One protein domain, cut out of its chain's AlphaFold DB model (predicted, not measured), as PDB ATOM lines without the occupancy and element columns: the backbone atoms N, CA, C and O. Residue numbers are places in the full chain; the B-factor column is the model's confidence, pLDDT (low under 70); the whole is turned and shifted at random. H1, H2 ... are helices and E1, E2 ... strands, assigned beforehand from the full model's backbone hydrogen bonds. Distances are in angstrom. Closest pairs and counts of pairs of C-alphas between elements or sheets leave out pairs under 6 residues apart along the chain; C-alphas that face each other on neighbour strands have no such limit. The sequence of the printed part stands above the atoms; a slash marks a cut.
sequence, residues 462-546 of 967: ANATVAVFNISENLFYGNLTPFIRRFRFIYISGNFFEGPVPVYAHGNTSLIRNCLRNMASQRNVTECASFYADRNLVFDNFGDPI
ATOM      1  N   ALA A 462     213.012 147.890 166.371       53.34
ATOM      2  CA  ALA A 462     213.228 148.649 165.145       53.34
ATOM      3  C   ALA A 462     212.891 147.776 163.918       53.34
ATOM      4  O   ALA A 462     213.159 146.571 163.921       53.34
ATOM      5  N   ASN A 463     212.349 148.388 162.859       52.66
ATOM      6  CA  ASN A 463     211.920 147.712 161.624       52.66
ATOM      7  C   ASN A 463     213.116 147.198 160.785       52.66
ATOM      8  O   ASN A 463     213.479 147.787 159.768       52.66
ATOM      9  N   ALA A 464     213.741 146.098 161.210       50.69
ATOM     10  CA  ALA A 464     214.937 145.517 160.596       50.69
ATOM     11  C   ALA A 464     214.602 144.446 159.532       50.69
ATOM     12  O   ALA A 464     214.574 143.247 159.792       50.69
ATOM     13  N   THR A 465     214.390 144.867 158.285       52.16
ATOM     14  CA  THR A 465     213.871 144.022 157.184       52.16
ATOM     15  C   THR A 465     214.901 143.121 156.473       52.16
ATOM     16  O   THR A 465     214.603 142.549 155.421       52.16
ATOM     17  N   VAL A 466     216.110 142.971 157.026       55.91
ATOM     18  CA  VAL A 466     217.241 142.256 156.387       55.91
ATOM     19  C   VAL A 466     217.848 141.167 157.289       55.91
ATOM     20  O   VAL A 466     218.631 140.351 156.814       55.91
ATOM     21  N   ALA A 467     217.488 141.107 158.575       68.00
ATOM     22  CA  ALA A 467     218.245 140.310 159.540       68.00
ATOM     23  C   ALA A 467     217.919 138.797 159.520       68.00
ATOM     24  O   ALA A 467     216.750 138.404 159.465       68.00
ATOM     25  N   VAL A 468     218.957 137.957 159.614       83.12
ATOM     26  CA  VAL A 468     218.875 136.488 159.742       83.12
ATOM     27  C   VAL A 468     219.061 136.081 161.203       83.12
ATOM     28  O   VAL A 468     219.956 136.587 161.883       83.12
ATOM     29  N   PHE A 469     218.236 135.143 161.669       88.69
ATOM     30  CA  PHE A 469     218.212 134.695 163.055       88.69
ATOM     31  C   PHE A 469     218.068 133.177 163.160       88.69
ATOM     32  O   PHE A 469     217.028 132.613 162.823       88.69
ATOM     33  N   ASN A 470     219.117 132.511 163.642       92.56
ATOM     34  CA  ASN A 470     219.161 131.068 163.828       92.56
ATOM     35  C   ASN A 470     219.541 130.706 165.272       92.56
ATOM     36  O   ASN A 470     220.681 130.873 165.700       92.56
ATOM     37  N   ILE A 471     218.560 130.183 166.006       94.75
ATOM     38  CA  ILE A 471     218.695 129.604 167.351       94.75
ATOM     39  C   ILE A 471     218.287 128.122 167.363       94.75
ATOM     40  O   ILE A 471     217.988 127.573 168.420       94.75
ATOM     41  N   SER A 472     218.215 127.466 166.199       96.25
ATOM     42  CA  SER A 472     217.814 126.056 166.092       96.25
ATOM     43  C   SER A 472     218.761 125.110 166.846       96.25
ATOM     44  O   SER A 472     219.876 125.488 167.198       96.25
ATOM     45  N   GLU A 473     218.327 123.879 167.119       96.62
ATOM     46  CA  GLU A 473     219.151 122.851 167.773       96.62
ATOM     47  C   GLU A 473     219.761 123.338 169.113       96.62
ATOM     48  O   GLU A 473     220.976 123.311 169.311       96.62
ATOM     49  N   ASN A 474     218.909 123.844 170.013       97.94
ATOM     50  CA  ASN A 474     219.262 124.384 171.335       97.94
ATOM     51  C   ASN A 474     218.228 123.952 172.406       97.94
ATOM     52  O   ASN A 474     217.422 123.048 172.175       97.94
ATOM     53  N   LEU A 475     218.274 124.560 173.597       96.81
ATOM     54  CA  LEU A 475     217.421 124.266 174.756       96.81
ATOM     55  C   LEU A 475     216.561 125.481 175.182       96.81
ATOM     56  O   LEU A 475     216.247 125.630 176.366       96.81
ATOM     57  N   PHE A 476     216.196 126.363 174.244       96.06
ATOM     58  CA  PHE A 476     215.271 127.475 174.503       96.06
ATOM     59  C   PHE A 476     213.831 126.972 174.704       96.06
ATOM     60  O   PHE A 476     213.444 125.952 174.127       96.06
ATOM     61  N   TYR A 477     213.041 127.669 175.523       95.06
ATOM     62  CA  TYR A 477     211.722 127.204 175.975       95.06
ATOM     63  C   TYR A 477     210.714 128.347 176.210       95.06
ATOM     64  O   TYR A 477     211.027 129.523 176.002       95.06
ATOM     65  N   GLY A 478     209.492 127.998 176.627       92.94
ATOM     66  CA  GLY A 478     208.370 128.920 176.818       92.94
ATOM     67  C   GLY A 478     207.653 129.289 175.513       92.94
ATOM     68  O   GLY A 478     207.845 128.654 174.476       92.94
ATOM     69  N   ASN A 479     206.820 130.329 175.561       91.81
ATOM     70  CA  ASN A 479     206.012 130.766 174.417       91.81
ATOM     71  C   ASN A 479     206.822 131.567 173.382       91.81
ATOM     72  O   ASN A 479     207.738 132.320 173.717       91.81
ATOM     73  N   LEU A 480     206.411 131.487 172.111       89.88
ATOM     74  CA  LEU A 480     206.944 132.336 171.041       89.88
ATOM     75  C   LEU A 480     206.474 133.789 171.216       89.88
ATOM     76  O   LEU A 480     205.274 134.067 171.197       89.88
ATOM     77  N   THR A 481     207.416 134.723 171.368       88.81
ATOM     78  CA  THR A 481     207.120 136.144 171.612       88.81
ATOM     79  C   THR A 481     207.178 136.995 170.331       88.81
ATOM     80  O   THR A 481     207.867 136.634 169.370       88.81
ATOM     81  N   PRO A 482     206.534 138.185 170.297       84.56
ATOM     82  CA  PRO A 482     206.571 139.074 169.131       84.56
ATOM     83  C   PRO A 482     207.968 139.595 168.762       84.56
ATOM     84  O   PRO A 482     208.142 140.095 167.653       84.56
ATOM     85  N   PHE A 483     208.960 139.456 169.649       81.50
ATOM     86  CA  PHE A 483     210.360 139.820 169.414       81.50
ATOM     87  C   PHE A 483     210.937 139.203 168.131       81.50
ATOM     88  O   PHE A 483     211.690 139.871 167.421       81.50
ATOM     89  N   ILE A 484     210.532 137.977 167.769       81.94
ATOM     90  CA  ILE A 484     211.041 137.293 166.567       81.94
ATOM     91  C   ILE A 484     210.736 138.057 165.266       81.94
ATOM     92  O   ILE A 484     211.498 137.946 164.311       81.94
ATOM     93  N   ARG A 485     209.697 138.913 165.251       79.75
ATOM     94  CA  ARG A 485     209.346 139.792 164.114       79.75
ATOM     95  C   ARG A 485     210.445 140.798 163.749       79.75
ATOM     96  O   ARG A 485     210.376 141.406 162.686       79.75
ATOM     97  N   ARG A 486     211.445 140.993 164.620       77.50
ATOM     98  CA  ARG A 486     212.646 141.792 164.338       77.50
ATOM     99  C   ARG A 486     213.510 141.185 163.217       77.50
ATOM    100  O   ARG A 486     214.345 141.890 162.657       77.50
ATOM    101  N   PHE A 487     213.331 139.905 162.895       79.00
ATOM    102  CA  PHE A 487     214.159 139.166 161.945       79.00
ATOM    103  C   PHE A 487     213.324 138.661 160.762       79.00
ATOM    104  O   PHE A 487     212.155 138.317 160.910       79.00
ATOM    105  N   ARG A 488     213.925 138.618 159.568       78.06
ATOM    106  CA  ARG A 488     213.240 138.236 158.320       78.06
ATOM    107  C   ARG A 488     213.232 136.728 158.079       78.06
ATOM    108  O   ARG A 488     212.281 136.219 157.489       78.06
ATOM    109  N   PHE A 489     214.290 136.043 158.504       79.75
ATOM    110  CA  PHE A 489     214.465 134.597 158.371       79.75
ATOM    111  C   PHE A 489     214.746 134.018 159.754       79.75
ATOM    112  O   PHE A 489     215.701 134.443 160.408       79.75
ATOM    113  N   ILE A 490     213.883 133.107 160.209       85.88
ATOM    114  CA  ILE A 490     213.778 132.714 161.614       85.88
ATOM    115  C   ILE A 490     213.910 131.186 161.711       85.88
ATOM    116  O   ILE A 490     213.038 130.433 161.282       85.88
ATOM    117  N   TYR A 491     214.994 130.693 162.302       88.94
ATOM    118  CA  TYR A 491     215.247 129.259 162.449       88.94
ATOM    119  C   TYR A 491     215.279 128.895 163.936       88.94
ATOM    120  O   TYR A 491     216.249 129.194 164.629       88.94
ATOM    121  N   ILE A 492     214.207 128.268 164.436       92.94
ATOM    122  CA  ILE A 492     214.056 127.895 165.860       92.94
ATOM    123  C   ILE A 492     213.769 126.405 166.075       92.94
ATOM    124  O   ILE A 492     213.463 125.976 167.190       92.94
ATOM    125  N   SER A 493     213.863 125.602 165.017       94.38
ATOM    126  CA  SER A 493     213.593 124.169 165.053       94.38
ATOM    127  C   SER A 493     214.483 123.441 166.056       94.38
ATOM    128  O   SER A 493     215.632 123.818 166.264       94.38
ATOM    129  N   GLY A 494     213.961 122.393 166.685       94.88
ATOM    130  CA  GLY A 494     214.748 121.557 167.587       94.88
ATOM    131  C   GLY A 494     214.921 122.072 169.018       94.88
ATOM    132  O   GLY A 494     215.695 121.455 169.751       94.88
ATOM    133  N   ASN A 495     214.216 123.136 169.417       96.75
ATOM    134  CA  ASN A 495     214.158 123.664 170.788       96.75
ATOM    135  C   ASN A 495     213.004 123.022 171.593       96.75
ATOM    136  O   ASN A 495     212.551 121.927 171.261       96.75
ATOM    137  N   PHE A 496     212.557 123.667 172.674       96.38
ATOM    138  CA  PHE A 496     211.473 123.229 173.561       96.38
ATOM    139  C   PHE A 496     210.382 124.304 173.726       96.38
ATOM    140  O   PHE A 496     209.700 124.346 174.749       96.38
ATOM    141  N   PHE A 497     210.199 125.187 172.735       94.81
ATOM    142  CA  PHE A 497     209.127 126.192 172.764       94.81
ATOM    143  C   PHE A 497     207.742 125.530 172.807       94.81
ATOM    144  O   PHE A 497     207.516 124.545 172.104       94.81
ATOM    145  N   GLU A 498     206.831 126.073 173.613       93.19
ATOM    146  CA  GLU A 498     205.484 125.541 173.856       93.19
ATOM    147  C   GLU A 498     204.374 126.546 173.498       93.19
ATOM    148  O   GLU A 498     204.633 127.624 172.952       93.19
ATOM    149  N   GLY A 499     203.124 126.172 173.782       90.94
ATOM    150  CA  GLY A 499     201.957 127.013 173.545       90.94
ATOM    151  C   GLY A 499     201.484 127.026 172.084       90.94
ATOM    152  O   GLY A 499     202.006 126.302 171.226       90.94
ATOM    153  N   PRO A 500     200.423 127.796 171.780       88.88
ATOM    154  CA  PRO A 500     199.898 127.929 170.428       88.88
ATOM    155  C   PRO A 500     200.859 128.727 169.539       88.88
ATOM    156  O   PRO A 500     201.362 129.776 169.943       88.88
ATOM    157  N   VAL A 501     201.065 128.273 168.298       87.56
ATOM    158  CA  VAL A 501     201.845 129.027 167.305       87.56
ATOM    159  C   VAL A 501     201.131 130.345 166.981       87.56
ATOM    160  O   VAL A 501     200.002 130.312 166.487       87.56
ATOM    161  N   PRO A 502     201.751 131.515 167.217       84.06
ATOM    162  CA  PRO A 502     201.130 132.788 166.879       84.06
ATOM    163  C   PRO A 502     201.117 133.020 165.364       84.06
ATOM    164  O   PRO A 502     202.070 132.660 164.676       84.06
ATOM    165  N   VAL A 503     200.105 133.732 164.852       79.75
ATOM    166  CA  VAL A 503     199.921 133.984 163.403       79.75
ATOM    167  C   VAL A 503     201.181 134.541 162.718       79.75
ATOM    168  O   VAL A 503     201.496 134.181 161.589       79.75
ATOM    169  N   TYR A 504     201.942 135.383 163.423       75.31
ATOM    170  CA  TYR A 504     203.174 136.010 162.932       75.31
ATOM    171  C   TYR A 504     204.405 135.082 162.886       75.31
ATOM    172  O   TYR A 504     205.470 135.527 162.468       75.31
ATOM    173  N   ALA A 505     204.283 133.831 163.335       69.81
ATOM    174  CA  ALA A 505     205.316 132.807 163.215       69.81
ATOM    175  C   ALA A 505     205.089 131.876 162.005       69.81
ATOM    176  O   ALA A 505     205.995 131.127 161.645       69.81
ATOM    177  N   HIS A 506     203.922 131.913 161.350       67.50
ATOM    178  CA  HIS A 506     203.687 131.149 160.121       67.50
ATOM    179  C   HIS A 506     204.507 131.708 158.938       67.50
ATOM    180  O   HIS A 506     204.822 132.895 158.883       67.50
ATOM    181  N   GLY A 507     204.857 130.847 157.977       66.00
ATOM    182  CA  GLY A 507     205.688 131.216 156.825       66.00
ATOM    183  C   GLY A 507     207.185 131.141 157.135       66.00
ATOM    184  O   GLY A 507     207.772 130.065 157.068       66.00
ATOM    185  N   ASN A 508     207.810 132.269 157.481       61.03
ATOM    186  CA  ASN A 508     209.276 132.423 157.531       61.03
ATOM    187  C   ASN A 508     209.983 131.760 158.739       61.03
ATOM    188  O   ASN A 508     211.159 132.054 158.983       61.03
ATOM    189  N   THR A 509     209.301 130.886 159.490       72.56
ATOM    190  CA  THR A 509     209.847 130.259 160.705       72.56
ATOM    191  C   THR A 509     209.984 128.743 160.583       72.56
ATOM    192  O   THR A 509     208.995 128.035 160.390       72.56
ATOM    193  N   SER A 510     211.189 128.211 160.810       81.06
ATOM    194  CA  SER A 510     211.378 126.768 161.019       81.06
ATOM    195  C   SER A 510     210.920 126.376 162.430       81.06
ATOM    196  O   SER A 510     211.620 126.651 163.404       81.06
ATOM    197  N   LEU A 511     209.734 125.761 162.535       86.19
ATOM    198  CA  LEU A 511     209.053 125.430 163.803       86.19
ATOM    199  C   LEU A 511     209.140 123.947 164.219       86.19
ATOM    200  O   LEU A 511     208.693 123.589 165.309       86.19
ATOM    201  N   ILE A 512     209.685 123.067 163.374       89.75
ATOM    202  CA  ILE A 512     209.705 121.615 163.629       89.75
ATOM    203  C   ILE A 512     210.511 121.239 164.883       89.75
ATOM    204  O   ILE A 512     211.448 121.935 165.272       89.75
ATOM    205  N   ARG A 513     210.169 120.104 165.498       93.88
ATOM    206  CA  ARG A 513     210.839 119.517 166.669       93.88
ATOM    207  C   ARG A 513     210.912 120.466 167.882       93.88
ATOM    208  O   ARG A 513     211.947 120.553 168.536       93.88
ATOM    209  N   ASN A 514     209.806 121.158 168.164       94.88
ATOM    210  CA  ASN A 514     209.534 121.904 169.401       94.88
ATOM    211  C   ASN A 514     208.406 121.210 170.202       94.88
ATOM    212  O   ASN A 514     208.102 120.050 169.937       94.88
ATOM    213  N   CYS A 515     207.794 121.892 171.172       94.56
ATOM    214  CA  CYS A 515     206.668 121.420 171.989       94.56
ATOM    215  C   CYS A 515     205.372 122.220 171.702       94.56
ATOM    216  O   CYS A 515     204.556 122.444 172.594       94.56
ATOM    217  N   LEU A 516     205.206 122.706 170.464       92.44
ATOM    218  CA  LEU A 516     204.154 123.654 170.067       92.44
ATOM    219  C   LEU A 516     202.810 122.956 169.794       92.44
ATOM    220  O   LEU A 516     202.776 121.900 169.157       92.44
ATOM    221  N   ARG A 517     201.690 123.572 170.199       89.44
ATOM    222  CA  ARG A 517     200.336 123.038 169.940       89.44
ATOM    223  C   ARG A 517     200.015 122.968 168.444       89.44
ATOM    224  O   ARG A 517     200.426 123.837 167.678       89.44
ATOM    225  N   ASN A 518     199.171 122.004 168.067       80.94
ATOM    226  CA  ASN A 518     198.506 121.906 166.756       80.94
ATOM    227  C   ASN A 518     199.449 121.945 165.533       80.94
ATOM    228  O   ASN A 518     199.063 122.403 164.459       80.94
ATOM    229  N   MET A 519     200.680 121.449 165.685       81.50
ATOM    230  CA  MET A 519     201.699 121.410 164.633       81.50
ATOM    231  C   MET A 519     202.163 119.981 164.355       81.50
ATOM    232  O   MET A 519     202.309 119.168 165.265       81.50
ATOM    233  N   ALA A 520     202.476 119.693 163.092       82.06
ATOM    234  CA  ALA A 520     203.147 118.455 162.712       82.06
ATOM    235  C   ALA A 520     204.626 118.442 163.158       82.06
ATOM    236  O   ALA A 520     205.237 119.488 163.415       82.06
ATOM    237  N   SER A 521     205.210 117.240 163.204       89.06
ATOM    238  CA  SER A 521     206.647 117.003 163.421       89.06
ATOM    239  C   SER A 521     207.227 117.685 164.670       89.06
ATOM    240  O   SER A 521     208.337 118.216 164.631       89.06
ATOM    241  N   GLN A 522     206.467 117.705 165.767       92.44
ATOM    242  CA  GLN A 522     206.909 118.177 167.084       92.44
ATOM    243  C   GLN A 522     207.614 117.061 167.878       92.44
ATOM    244  O   GLN A 522     207.710 115.923 167.420       92.44
ATOM    245  N   ARG A 523     208.158 117.401 169.050       93.69
ATOM    246  CA  ARG A 523     208.741 116.453 170.011       93.69
ATOM    247  C   ARG A 523     207.658 115.609 170.681       93.69
ATOM    248  O   ARG A 523     206.496 116.001 170.752       93.69
ATOM    249  N   ASN A 524     208.059 114.461 171.219       92.00
ATOM    250  CA  ASN A 524     207.147 113.566 171.927       92.00
ATOM    251  C   ASN A 524     206.712 114.181 173.267       92.00
ATOM    252  O   ASN A 524     207.538 114.756 173.977       92.00
ATOM    253  N   VAL A 525     205.450 113.962 173.660       89.81
ATOM    254  CA  VAL A 525     204.871 114.447 174.932       89.81
ATOM    255  C   VAL A 525     205.765 114.133 176.129       89.81
ATOM    256  O   VAL A 525     206.047 115.021 176.926       89.81
ATOM    257  N   THR A 526     206.297 112.911 176.207       91.12
ATOM    258  CA  THR A 526     207.199 112.482 177.284       91.12
ATOM    259  C   THR A 526     208.490 113.302 177.355       91.12
ATOM    260  O   THR A 526     208.946 113.586 178.455       91.12
ATOM    261  N   GLU A 527     209.066 113.704 176.214       93.94
ATOM    262  CA  GLU A 527     210.317 114.476 176.166       93.94
ATOM    263  C   GLU A 527     210.084 115.928 176.616       93.94
ATOM    264  O   GLU A 527     210.838 116.456 177.438       93.94
ATOM    265  N   CYS A 528     209.003 116.549 176.133       94.44
ATOM    266  CA  CYS A 528     208.582 117.881 176.565       94.44
ATOM    267  C   CYS A 528     208.233 117.892 178.060       94.44
ATOM    268  O   CYS A 528     208.790 118.688 178.814       94.44
ATOM    269  N   ALA A 529     207.394 116.956 178.515       93.06
ATOM    270  CA  ALA A 529     207.016 116.838 179.918       93.06
ATOM    271  C   ALA A 529     208.238 116.646 180.831       93.06
ATOM    272  O   ALA A 529     208.332 117.334 181.845       93.06
ATOM    273  N   SER A 530     209.214 115.799 180.458       94.56
ATOM    274  CA  SER A 530     210.461 115.677 181.229       94.56
ATOM    275  C   SER A 530     211.271 116.974 181.241       94.56
ATOM    276  O   SER A 530     211.682 117.414 182.306       94.56
ATOM    277  N   PHE A 531     211.444 117.643 180.094       95.31
ATOM    278  CA  PHE A 531     212.252 118.864 180.011       95.31
ATOM    279  C   PHE A 531     211.725 119.988 180.919       95.31
ATOM    280  O   PHE A 531     212.517 120.700 181.544       95.31
ATOM    281  N   TYR A 532     210.402 120.154 180.980       94.81
ATOM    282  CA  TYR A 532     209.746 121.159 181.817       94.81
ATOM    283  C   TYR A 532     209.720 120.731 183.296       94.81
ATOM    284  O   TYR A 532     210.077 121.534 184.161       94.81
ATOM    285  N   ALA A 533     209.420 119.460 183.595       92.38
ATOM    286  CA  ALA A 533     209.445 118.926 184.960       92.38
ATOM    287  C   ALA A 533     210.845 119.003 185.602       92.38
ATOM    288  O   ALA A 533     210.964 119.463 186.736       92.38
ATOM    289  N   ASP A 534     211.909 118.679 184.855       93.81
ATOM    290  CA  ASP A 534     213.318 118.816 185.273       93.81
ATOM    291  C   ASP A 534     213.700 120.262 185.661       93.81
ATOM    292  O   ASP A 534     214.728 120.496 186.299       93.81
ATOM    293  N   ARG A 535     212.888 121.251 185.260       91.94
ATOM    294  CA  ARG A 535     213.065 122.687 185.535       91.94
ATOM    295  C   ARG A 535     212.057 123.239 186.547       91.94
ATOM    296  O   ARG A 535     212.091 124.434 186.825       91.94
ATOM    297  N   ASN A 536     211.194 122.393 187.117       92.69
ATOM    298  CA  ASN A 536     210.039 122.779 187.940       92.69
ATOM    299  C   ASN A 536     209.065 123.737 187.218       92.69
ATOM    300  O   ASN A 536     208.432 124.585 187.848       92.69
ATOM    301  N   LEU A 537     208.949 123.609 185.893       91.25
ATOM    302  CA  LEU A 537     208.014 124.368 185.067       91.25
ATOM    303  C   LEU A 537     206.776 123.517 184.758       91.25
ATOM    304  O   LEU A 537     206.872 122.307 184.555       91.25
ATOM    305  N   VAL A 538     205.609 124.157 184.694       88.31
ATOM    306  CA  VAL A 538     204.373 123.509 184.237       88.31
ATOM    307  C   VAL A 538     204.432 123.402 182.716       88.31
ATOM    308  O   VAL A 538     204.498 124.428 182.051       88.31
ATOM    309  N   PHE A 539     204.407 122.181 182.178       88.00
ATOM    310  CA  PHE A 539     204.262 121.969 180.738       88.00
ATOM    311  C   PHE A 539     202.801 122.157 180.321       88.00
ATOM    312  O   PHE A 539     201.904 121.568 180.922       88.00
ATOM    313  N   ASP A 540     202.576 122.901 179.240       81.88
ATOM    314  CA  ASP A 540     201.262 123.162 178.637       81.88
ATOM    315  C   ASP A 540     200.572 121.908 178.044       81.88
ATOM    316  O   ASP A 540     199.425 121.969 177.605       81.88
ATOM    317  N   ASN A 541     201.266 120.762 178.008       84.69
ATOM    318  CA  ASN A 541     200.766 119.456 177.555       84.69
ATOM    319  C   ASN A 541     200.041 119.498 176.194       84.69
ATOM    320  O   ASN A 541     198.992 118.889 176.010       84.69
ATOM    321  N   PHE A 542     200.582 120.278 175.251       83.06
ATOM    322  CA  PHE A 542     199.992 120.563 173.933       83.06
ATOM    323  C   PHE A 542     198.557 121.143 173.956       83.06
ATOM    324  O   PHE A 542     197.930 121.282 172.904       83.06
ATOM    325  N   GLY A 543     198.063 121.576 175.118       75.00
ATOM    326  CA  GLY A 543     196.702 122.063 175.324       75.00
ATOM    327  C   GLY A 543     195.674 120.996 175.701       75.00
ATOM    328  O   GLY A 543     194.502 121.348 175.840       75.00
ATOM    329  N   ASP A 544     196.080 119.736 175.888       75.62
ATOM    330  CA  ASP A 544     195.203 118.698 176.435       75.62
ATOM    331  C   ASP A 544     194.847 119.015 177.902       75.62
ATOM    332  O   ASP A 544     195.715 119.447 178.669       75.62
ATOM    333  N   PRO A 545     193.592 118.789 178.338       59.75
ATOM    334  CA  PRO A 545     193.173 119.091 179.703       59.75
ATOM    335  C   PRO A 545     193.967 118.263 180.720       59.75
ATOM    336  O   PRO A 545     194.060 117.040 180.607       59.75
ATOM    337  N   ILE A 546     194.498 118.925 181.752       52.91
ATOM    338  CA  ILE A 546     195.242 118.264 182.831       52.91
ATOM    339  C   ILE A 546     194.285 117.349 183.604       52.91
ATOM    340  O   ILE A 546     193.510 117.801 184.448       52.91
TER     341      ILE A 546
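AT A GLANCE: This is residues 462 to 546 of the 967 residues of the protein "Putative LRR receptor-like serine/threonine-protein kinase" of Dorcoceras hygrometricum (UniProt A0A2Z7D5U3). Little regular structure winds here into a short solenoid of stacked turns: E1 and E3 make one wall, the parallel sheet E2 E4 E5 another, and H2 packs on that sheet. The 85 printed residues hold E1 E2 H1 E3 E4 E5 H2 in order, mixed helices and strands, 33 residues in named elements. The whole is compact, radius of gyration of the C-alphas 13.1 A, spanning 40 by 22 by 22 A.

HOW THE PARTS SIT: E1, residues 468 to 470, is parallel to its neighbour E3, residues 489 to 491; N 469 and O 489, 2.9 A apart, are within hydrogen-bond range. E2, residues 475 to 479, is parallel to E4, residues 496 to 500, with N 496 and O 476 at 2.8 A. E4 is parallel to E5, residues 515 to 517, with N 515 and O 497 at 2.8 A. H1, residues 482 to 486, is not on this sheet; 0 of 1 O i to N i+4 and 2 of 2 O i to N i+3 pairs are within range. H2, residues 525 to 533, has every O i to N i+4 pair within range and is on the sheet, height 9.2 A; its closest C-alphas to E5 are Cys 528 and Cys 515, 6.1 A.

IN THESE COORDINATES: E1 begins at C-alpha 468 (218.875, 136.488, 159.742). E2 measures 13.1 A, E4 12.9 A and H2 11.9 A, ending at C-alpha 533 (209.445, 118.926, 184.960).

THE WHOLE: The printed part has no cut; the link E4 to E5 is long. pLDDT is under 70 at residues 462 to 467, 505 to 508 and 545 to 546.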